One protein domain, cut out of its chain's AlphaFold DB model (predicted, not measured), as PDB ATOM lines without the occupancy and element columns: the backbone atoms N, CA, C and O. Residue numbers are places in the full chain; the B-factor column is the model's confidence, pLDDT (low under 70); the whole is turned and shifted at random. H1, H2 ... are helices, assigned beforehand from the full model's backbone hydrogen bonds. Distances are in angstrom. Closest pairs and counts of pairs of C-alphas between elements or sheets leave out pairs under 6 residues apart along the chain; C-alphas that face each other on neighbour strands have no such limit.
ATOM      1  N   SER A 253      -7.360  -3.340  17.832       76.81
ATOM      2  CA  SER A 253      -7.610  -1.963  17.381       76.81
ATOM      3  C   SER A 253      -7.002  -0.919  18.322       76.81
ATOM      4  O   SER A 253      -6.424   0.062  17.855       76.81
ATOM      5  N   ILE A 254      -7.023  -1.177  19.634       79.62
ATOM      6  CA  ILE A 254      -6.399  -0.318  20.649       79.62
ATOM      7  C   ILE A 254      -4.876  -0.328  20.477       79.62
ATOM      8  O   ILE A 254      -4.241   0.726  20.425       79.62
ATOM      9  N   VAL A 255      -4.284  -1.517  20.318       79.94
ATOM     10  CA  VAL A 255      -2.838  -1.666  20.085       79.94
ATOM     11  C   VAL A 255      -2.420  -1.003  18.768       79.94
ATOM     12  O   VAL A 255      -1.398  -0.315  18.719       79.94
ATOM     13  N   TYR A 256      -3.217  -1.151  17.706       87.12
ATOM     14  CA  TYR A 256      -2.967  -0.508  16.416       87.12
ATOM     15  C   TYR A 256      -3.020   1.026  16.502       87.12
ATOM     16  O   TYR A 256      -2.100   1.703  16.033       87.12
ATOM     17  N   ALA A 257      -4.046   1.584  17.153       80.94
ATOM     18  CA  ALA A 257      -4.178   3.025  17.354       80.94
ATOM     19  C   ALA A 257      -3.009   3.589  18.181       80.94
ATOM     20  O   ALA A 257      -2.391   4.582  17.790       80.94
ATOM     21  N   ALA A 258      -2.625   2.906  19.266       78.75
ATOM     22  CA  ALA A 258      -1.486   3.296  20.094       78.75
ATOM     23  C   ALA A 258      -0.162   3.281  19.311       78.75
ATOM     24  O   ALA A 258       0.657   4.196  19.438       78.75
ATOM     25  N   ASN A 259       0.057   2.267  18.468       83.31
ATOM     26  CA  ASN A 259       1.247   2.187  17.624       83.31
ATOM     27  C   ASN A 259       1.275   3.286  16.554       83.31
ATOM     28  O   ASN A 259       2.332   3.872  16.314       83.31
ATOM     29  N   THR A 260       0.124   3.616  15.969       88.12
ATOM     30  CA  THR A 260      -0.008   4.699  14.984       88.12
ATOM     31  C   THR A 260       0.302   6.056  15.618       88.12
ATOM     32  O   THR A 260       1.181   6.771  15.135       88.12
ATOM     33  N   ALA A 261      -0.287   6.356  16.781       78.38
ATOM     34  CA  ALA A 261      -0.004   7.581  17.533       78.38
ATOM     35  C   ALA A 261       1.486   7.698  17.914       78.38
ATOM     36  O   ALA A 261       2.101   8.760  17.782       78.38
ATOM     37  N   ARG A 262       2.121   6.588  18.323       76.56
ATOM     38  CA  ARG A 262       3.569   6.549  18.597       76.56
ATOM     39  C   ARG A 262       4.406   6.852  17.351       76.56
ATOM     40  O   ARG A 262       5.440   7.514  17.471       76.56
ATOM     41  N   GLN A 263       4.007   6.372  16.174       84.25
ATOM     42  CA  GLN A 263       4.712   6.658  14.920       84.25
ATOM     43  C   GLN A 263       4.584   8.128  14.512       84.25
ATOM     44  O   GLN A 263       5.590   8.744  14.157       84.25
ATOM     45  N   GLU A 264       3.391   8.711  14.605       83.50
ATOM     46  CA  GLU A 264       3.168  10.128  14.294       83.50
ATOM     47  C   GLU A 264       3.943  11.046  15.238       83.50
ATOM     48  O   GLU A 264       4.655  11.947  14.791       83.50
ATOM     49  N   TYR A 265       3.937  10.742  16.537       78.31
ATOM     50  CA  TYR A 265       4.754  11.461  17.511       78.31
ATOM     51  C   TYR A 265       6.253  11.416  17.162       78.31
ATOM     52  O   TYR A 265       6.947  12.435  17.219       78.31
ATOM     53  N   ARG A 266       6.770  10.256  16.729       81.69
ATOM     54  CA  ARG A 266       8.162  10.133  16.256       81.69
ATOM     55  C   ARG A 266       8.421  10.995  15.017       81.69
ATOM     56  O   ARG A 266       9.467  11.640  14.956       81.69
ATOM     57  N   ARG A 267       7.489  11.044  14.057       85.44
ATOM     58  CA  ARG A 267       7.600  11.905  12.865       85.44
ATOM     59  C   ARG A 267       7.685  13.380  13.256       85.44
ATOM     60  O   ARG A 267       8.624  14.056  12.837       85.44
ATOM     61  N   HIS A 268       6.798  13.845  14.136       85.50
ATOM     62  CA  HIS A 268       6.802  15.228  14.615       85.50
ATOM     63  C   HIS A 268       8.088  15.602  15.360       85.50
ATOM     64  O   HIS A 268       8.619  16.692  15.154       85.50
ATOM     65  N   LEU A 269       8.651  14.699  16.171       82.88
ATOM     66  CA  LEU A 269       9.940  14.946  16.828       82.88
ATOM     67  C   LEU A 269      11.090  15.112  15.827       82.88
ATOM     68  O   LEU A 269      11.931  15.998  15.992       82.88
ATOM     69  N   VAL A 270      11.129  14.283  14.781       87.00
ATOM     70  CA  VAL A 270      12.149  14.379  13.726       87.00
ATOM     71  C   VAL A 270      11.999  15.683  12.939       87.00
ATOM     72  O   VAL A 270      12.998  16.339  12.637       87.00
ATOM     73  N   GLU A 271      10.773  16.096  12.623       88.38
ATOM     74  CA  GLU A 271      10.503  17.371  11.951       88.38
ATOM     75  C   GLU A 271      10.879  18.579  12.809       88.38
ATOM     76  O   GLU A 271      11.565  19.483  12.324       88.38
ATOM     77  N   ALA A 272      10.518  18.567  14.095       76.50
ATOM     78  CA  ALA A 272      10.913  19.602  15.042       76.50
ATOM     79  C   ALA A 272      12.443  19.718  15.110       76.50
ATOM     80  O   ALA A 272      12.991  20.816  14.995       76.50
ATOM     81  N   TYR A 273      13.152  18.589  15.202       84.00
ATOM     82  CA  TYR A 273      14.614  18.563  15.193       84.00
ATOM     83  C   TYR A 273      15.208  19.157  13.902       84.00
ATOM     84  O   TYR A 273      16.118  19.990  13.961       84.00
ATOM     85  N   LYS A 274      14.657  18.807  12.729       89.25
ATOM     86  CA  LYS A 274      15.053  19.404  11.438       89.25
ATOM     87  C   LYS A 274      14.853  20.922  11.434       89.25
ATOM     88  O   LYS A 274      15.730  21.649  10.965       89.25
ATOM     89  N   TYR A 275      13.728  21.408  11.956       85.81
ATOM     90  CA  TYR A 275      13.429  22.837  12.034       85.81
ATOM     91  C   TYR A 275      14.403  23.583  12.961       85.81
ATOM     92  O   TYR A 275      14.977  24.597  12.560       85.81
ATOM     93  N   TYR A 276      14.685  23.044  14.152       81.38
ATOM     94  CA  TYR A 276      15.665  23.627  15.075       81.38
ATOM     95  C   TYR A 276      17.074  23.688  14.477       81.38
ATOM     96  O   TYR A 276      17.740  24.720  14.579       81.38
ATOM     97  N   ASN A 277      17.511  22.636  13.782       87.00
ATOM     98  CA  ASN A 277      18.802  22.640  13.094       87.00
ATOM     99  C   ASN A 277      18.873  23.700  11.988       87.00
ATOM    100  O   ASN A 277      19.906  24.352  11.841       87.00
ATOM    101  N   ARG A 278      17.781  23.931  11.246       88.94
ATOM    102  CA  ARG A 278      17.711  25.025  10.260       88.94
ATOM    103  C   ARG A 278      17.846  26.394  10.924       88.94
ATOM    104  O   ARG A 278      18.579  27.235  10.409       88.94
ATOM    105  N   ILE A 279      17.205  26.608  12.077       82.44
ATOM    106  CA  ILE A 279      17.347  27.855  12.846       82.44
ATOM    107  C   ILE A 279      18.794  28.046  13.306       82.44
ATOM    108  O   ILE A 279      19.352  29.126  13.116       82.44
ATOM    109  N   LEU A 280      19.422  27.017  13.880       82.25
ATOM    110  CA  LEU A 280      20.816  27.093  14.324       82.25
ATOM    111  C   LEU A 280      21.772  27.364  13.154       82.25
ATOM    112  O   LEU A 280      22.639  28.233  13.256       82.25
ATOM    113  N   ALA A 281      21.585  26.685  12.020       87.62
ATOM    114  CA  ALA A 281      22.375  26.916  10.813       87.62
ATOM    115  C   ALA A 281      22.214  28.353  10.293       87.62
ATOM    116  O   ALA A 281      23.209  29.010   9.984       87.62
ATOM    117  N   ALA A 282      20.983  28.878  10.268       83.50
ATOM    118  CA  ALA A 282      20.715  30.264   9.898       83.50
ATOM    119  C   ALA A 282      21.387  31.252  10.868       83.50
ATOM    120  O   ALA A 282      22.005  32.221  10.432       83.50
ATOM    121  N   GLN A 283      21.345  30.988  12.178       79.56
ATOM    122  CA  GLN A 283      22.037  31.811  13.174       79.56
ATOM    123  C   GLN A 283      23.557  31.814  12.967       79.56
ATOM    124  O   GLN A 283      24.171  32.879  13.030       79.56
ATOM    125  N   HIS A 284      24.167  30.659  12.691       81.81
ATOM    126  CA  HIS A 284      25.600  30.571  12.396       81.81
ATOM    127  C   HIS A 284      25.975  31.276  11.087       81.81
ATOM    128  O   HIS A 284      26.994  31.964  11.039       81.81
ATOM    129  N   ALA A 285      25.153  31.156  10.041       82.75
ATOM    130  CA  ALA A 285      25.363  31.863   8.779       82.75
ATOM    131  C   ALA A 285      25.318  33.387   8.976       82.75
ATOM    132  O   ALA A 285      26.212  34.097   8.518       82.75
ATOM    133  N   LEU A 286      24.339  33.885   9.740       79.06
ATOM    134  CA  LEU A 286      24.229  35.307  10.074       79.06
ATOM    135  C   LEU A 286      25.423  35.810  10.897       79.06
ATOM    136  O   LEU A 286      25.920  36.899  10.638       79.06
ATOM    137  N   GLN A 287      25.938  35.011  11.838       76.12
ATOM    138  CA  GLN A 287      27.121  35.377  12.631       76.12
ATOM    139  C   GLN A 287      28.407  35.495  11.800       76.12
ATOM    140  O   GLN A 287      29.292  36.267  12.164       76.12
ATOM    141  N   ARG A 288      28.529  34.756  10.689       77.06
ATOM    142  CA  ARG A 288      29.706  34.823   9.803       77.06
ATOM    143  C   ARG A 288      29.728  36.080   8.933       77.06
ATOM    144  O   ARG A 288      30.802  36.509   8.509       77.06
ATOM    145  N   HIS A 289      28.579  36.702   8.675       79.44
ATOM    146  CA  HIS A 289      28.534  37.945   7.912       79.44
ATOM    147  C   HIS A 289      29.002  39.125   8.775       79.44
ATOM    148  O   HIS A 289      28.280  39.601   9.645       79.44
ATOM    149  N   ARG A 290      30.202  39.658   8.495       60.50
ATOM    150  CA  ARG A 290      30.786  40.828   9.192       60.50
ATOM    151  C   ARG A 290      29.842  42.040   9.280       60.50
ATOM    152  O   ARG A 290      29.837  42.731  10.291       60.50
ATOM    153  N   HIS A 291      29.007  42.262   8.264       68.25
ATOM    154  CA  HIS A 291      28.020  43.355   8.232       68.25
ATOM    155  C   HIS A 291      26.783  43.108   9.109       68.25
ATOM    156  O   HIS A 291      26.023  44.033   9.393       68.25
ATOM    157  N   PHE A 292      26.572  41.871   9.562       64.94
ATOM    158  CA  PHE A 292      25.481  41.547  10.469       64.94
ATOM    159  C   PHE A 292      25.748  42.102  11.866       64.94
ATOM    160  O   PHE A 292      24.819  42.591  12.484       64.94
ATOM    161  N   LEU A 293      26.997  42.129  12.346       65.19
ATOM    162  CA  LEU A 293      27.314  42.643  13.686       65.19
ATOM    163  C   LEU A 293      26.990  44.140  13.840       65.19
ATOM    164  O   LEU A 293      26.480  44.547  14.884       65.19
ATOM    165  N   SER A 294      27.209  44.949  12.796       69.12
ATOM    166  CA  SER A 294      26.844  46.371  12.815       69.12
ATOM    167  C   SER A 294      25.324  46.567  12.766       69.12
ATOM    168  O   SER A 294      24.776  47.298  13.590       69.12
ATOM    169  N   ALA A 295      24.624  45.843  11.884       66.50
ATOM    170  CA  ALA A 295      23.163  45.906  11.752       66.50
ATOM    171  C   ALA A 295      22.407  45.247  12.925       66.50
ATOM    172  O   ALA A 295      21.275  45.615  13.237       66.50
ATOM    173  N   GLN A 296      23.023  44.287  13.614       64.56
ATOM    174  CA  GLN A 296      22.444  43.572  14.749       64.56
ATOM    175  C   GLN A 296      22.258  44.493  15.957       64.56
ATOM    176  O   GLN A 296      21.294  44.324  16.702       64.56
ATOM    177  N   SER A 297      23.120  45.503  16.118       67.25
ATOM    178  CA  SER A 297      22.944  46.532  17.147       67.25
ATOM    179  C   SER A 297      21.665  47.356  16.935       67.25
ATOM    180  O   SER A 297      20.983  47.681  17.907       67.25
ATOM    181  N   ASP A 298      21.272  47.599  15.681       69.06
ATOM    182  CA  ASP A 298      20.048  48.325  15.329       69.06
ATOM    183  C   ASP A 298      18.805  47.432  15.371       69.06
ATOM    184  O   ASP A 298      17.736  47.869  15.797       69.06
ATOM    185  N   ILE A 299      18.934  46.161  14.982       66.19
ATOM    186  CA  ILE A 299      17.839  45.183  15.051       66.19
ATOM    187  C   ILE A 299      17.494  44.860  16.510       66.19
ATOM    188  O   ILE A 299      16.314  44.834  16.855       66.19
ATOM    189  N   ASN A 300      18.491  44.691  17.383       61.53
ATOM    190  CA  ASN A 300      18.268  44.446  18.812       61.53
ATOM    191  C   ASN A 300      17.616  45.643  19.523       61.53
ATOM    192  O   ASN A 300      16.917  45.452  20.513       61.53
ATOM    193  N   LYS A 301      17.807  46.868  19.013       65.31
ATOM    194  CA  LYS A 301      17.123  48.073  19.514       65.31
ATOM    195  C   LYS A 301      15.686  48.203  18.997       65.31
ATOM    196  O   LYS A 301      14.858  48.803  19.672       65.31
ATOM    197  N   LYS A 302      15.382  47.666  17.807       62.34
ATOM    198  CA  LYS A 302      14.087  47.851  17.117       62.34
ATOM    199  C   LYS A 302      13.126  46.668  17.236       62.34
ATOM    200  O   LYS A 302      11.936  46.831  16.990       62.34
ATOM    201  N   ARG A 303      13.610  45.478  17.588       55.00
ATOM    202  CA  ARG A 303      12.795  44.269  17.734       55.00
ATOM    203  C   ARG A 303      13.062  43.638  19.093       55.00
ATOM    204  O   ARG A 303      14.152  43.139  19.348       55.00
ATOM    205  N   SER A 304      12.022  43.552  19.914       55.97
ATOM    206  CA  SER A 304      11.924  42.748  21.142       55.97
ATOM    207  C   SER A 304      12.015  41.225  20.891       55.97
ATOM    208  O   SER A 304      11.461  40.427  21.640       55.97
ATOM    209  N   LEU A 305      12.740  40.798  19.849       54.41
ATOM    210  CA  LEU A 305      13.026  39.397  19.517       54.41
ATOM    211  C   LEU A 305      14.102  38.776  20.428       54.41
ATOM    212  O   LEU A 305      14.432  37.604  20.279       54.41
ATOM    213  N   SER A 306      14.644  39.526  21.391       50.59
ATOM    214  CA  SER A 306      15.649  39.039  22.346       50.59
ATOM    215  C   SER A 306      15.090  38.137  23.453       50.59
ATOM    216  O   SER A 306      15.858  37.662  24.287       50.59
ATOM    217  N   LYS A 307      13.778  37.864  23.479       57.69
ATOM    218  CA  LYS A 307      13.161  37.079  24.558       57.69
ATOM    219  C   LYS A 307      13.285  35.565  24.426       57.69
ATOM    220  O   LYS A 307      12.916  34.885  25.372       57.69
ATOM    221  N   ILE A 308      13.821  35.026  23.328       57.97
ATOM    222  CA  ILE A 308      14.288  33.633  23.325       57.97
ATOM    223  C   ILE A 308      15.795  33.686  23.582       57.97
ATOM    224  O   ILE A 308      16.569  33.974  22.663       57.97
TER     225      ILE A 308
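This is residues 253 to 308 of the 350 residues of an uncharacterized protein of Coniophora puteana (strain RWD-64-598) (UniProt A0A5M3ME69). One long, straight helix, H1, makes the long arm of an L, and a shorter helix, H2, turns off sharply at its far end as the short arm, with a small tail, residues 303 to 308, folding back from the tip of H2 toward the side of H1. The two helices meet at a corner through a single residue, and the space between the arms is open. The printed part has 56 residues with two named helices, H1 then H2, and no named strand; the class is all helix. The whole is extended, with a radius of gyration of the C-alphas of 19.2 A, and spans 59 by 22 by 9 A.

H1 runs from Ser 253, C-alpha at (-7.610, -1.963, 17.381), to Arg 288, C-alpha at (29.706, 34.823, 9.803), 52.9 A from first to last C-alpha. H2 holds residues 290 to 302 and is 19.8 A long; its last C-alpha, that of Lys 302, is at (14.087, 47.851, 17.117).

A tight link of 1 residue, His 289, joins H1 to H2. The two helices are close but not clearly touching, with 2 pairs of C-alphas within 8 A; the closest C-alphas, those of Leu 286 and Phe 292, are 6.4 A apart. They run opposite ways at a steep tilt of 68 degrees, only just short of about perpendicular. Their centres are 30.7 A apart. In H1 every O i to N i+4 pair is within hydrogen-bond range; in H2 6 of 9 are.

The two C-alphas farthest apart, those of Ser 253 and Ser 294, are 59.5 A apart. Residues 253 to 285, 288 to 295 and 297 to 308 stand free. The printed part has no cut. The mean pLDDT of the printed part is 75.6, and residues 290 to 308 are under 70.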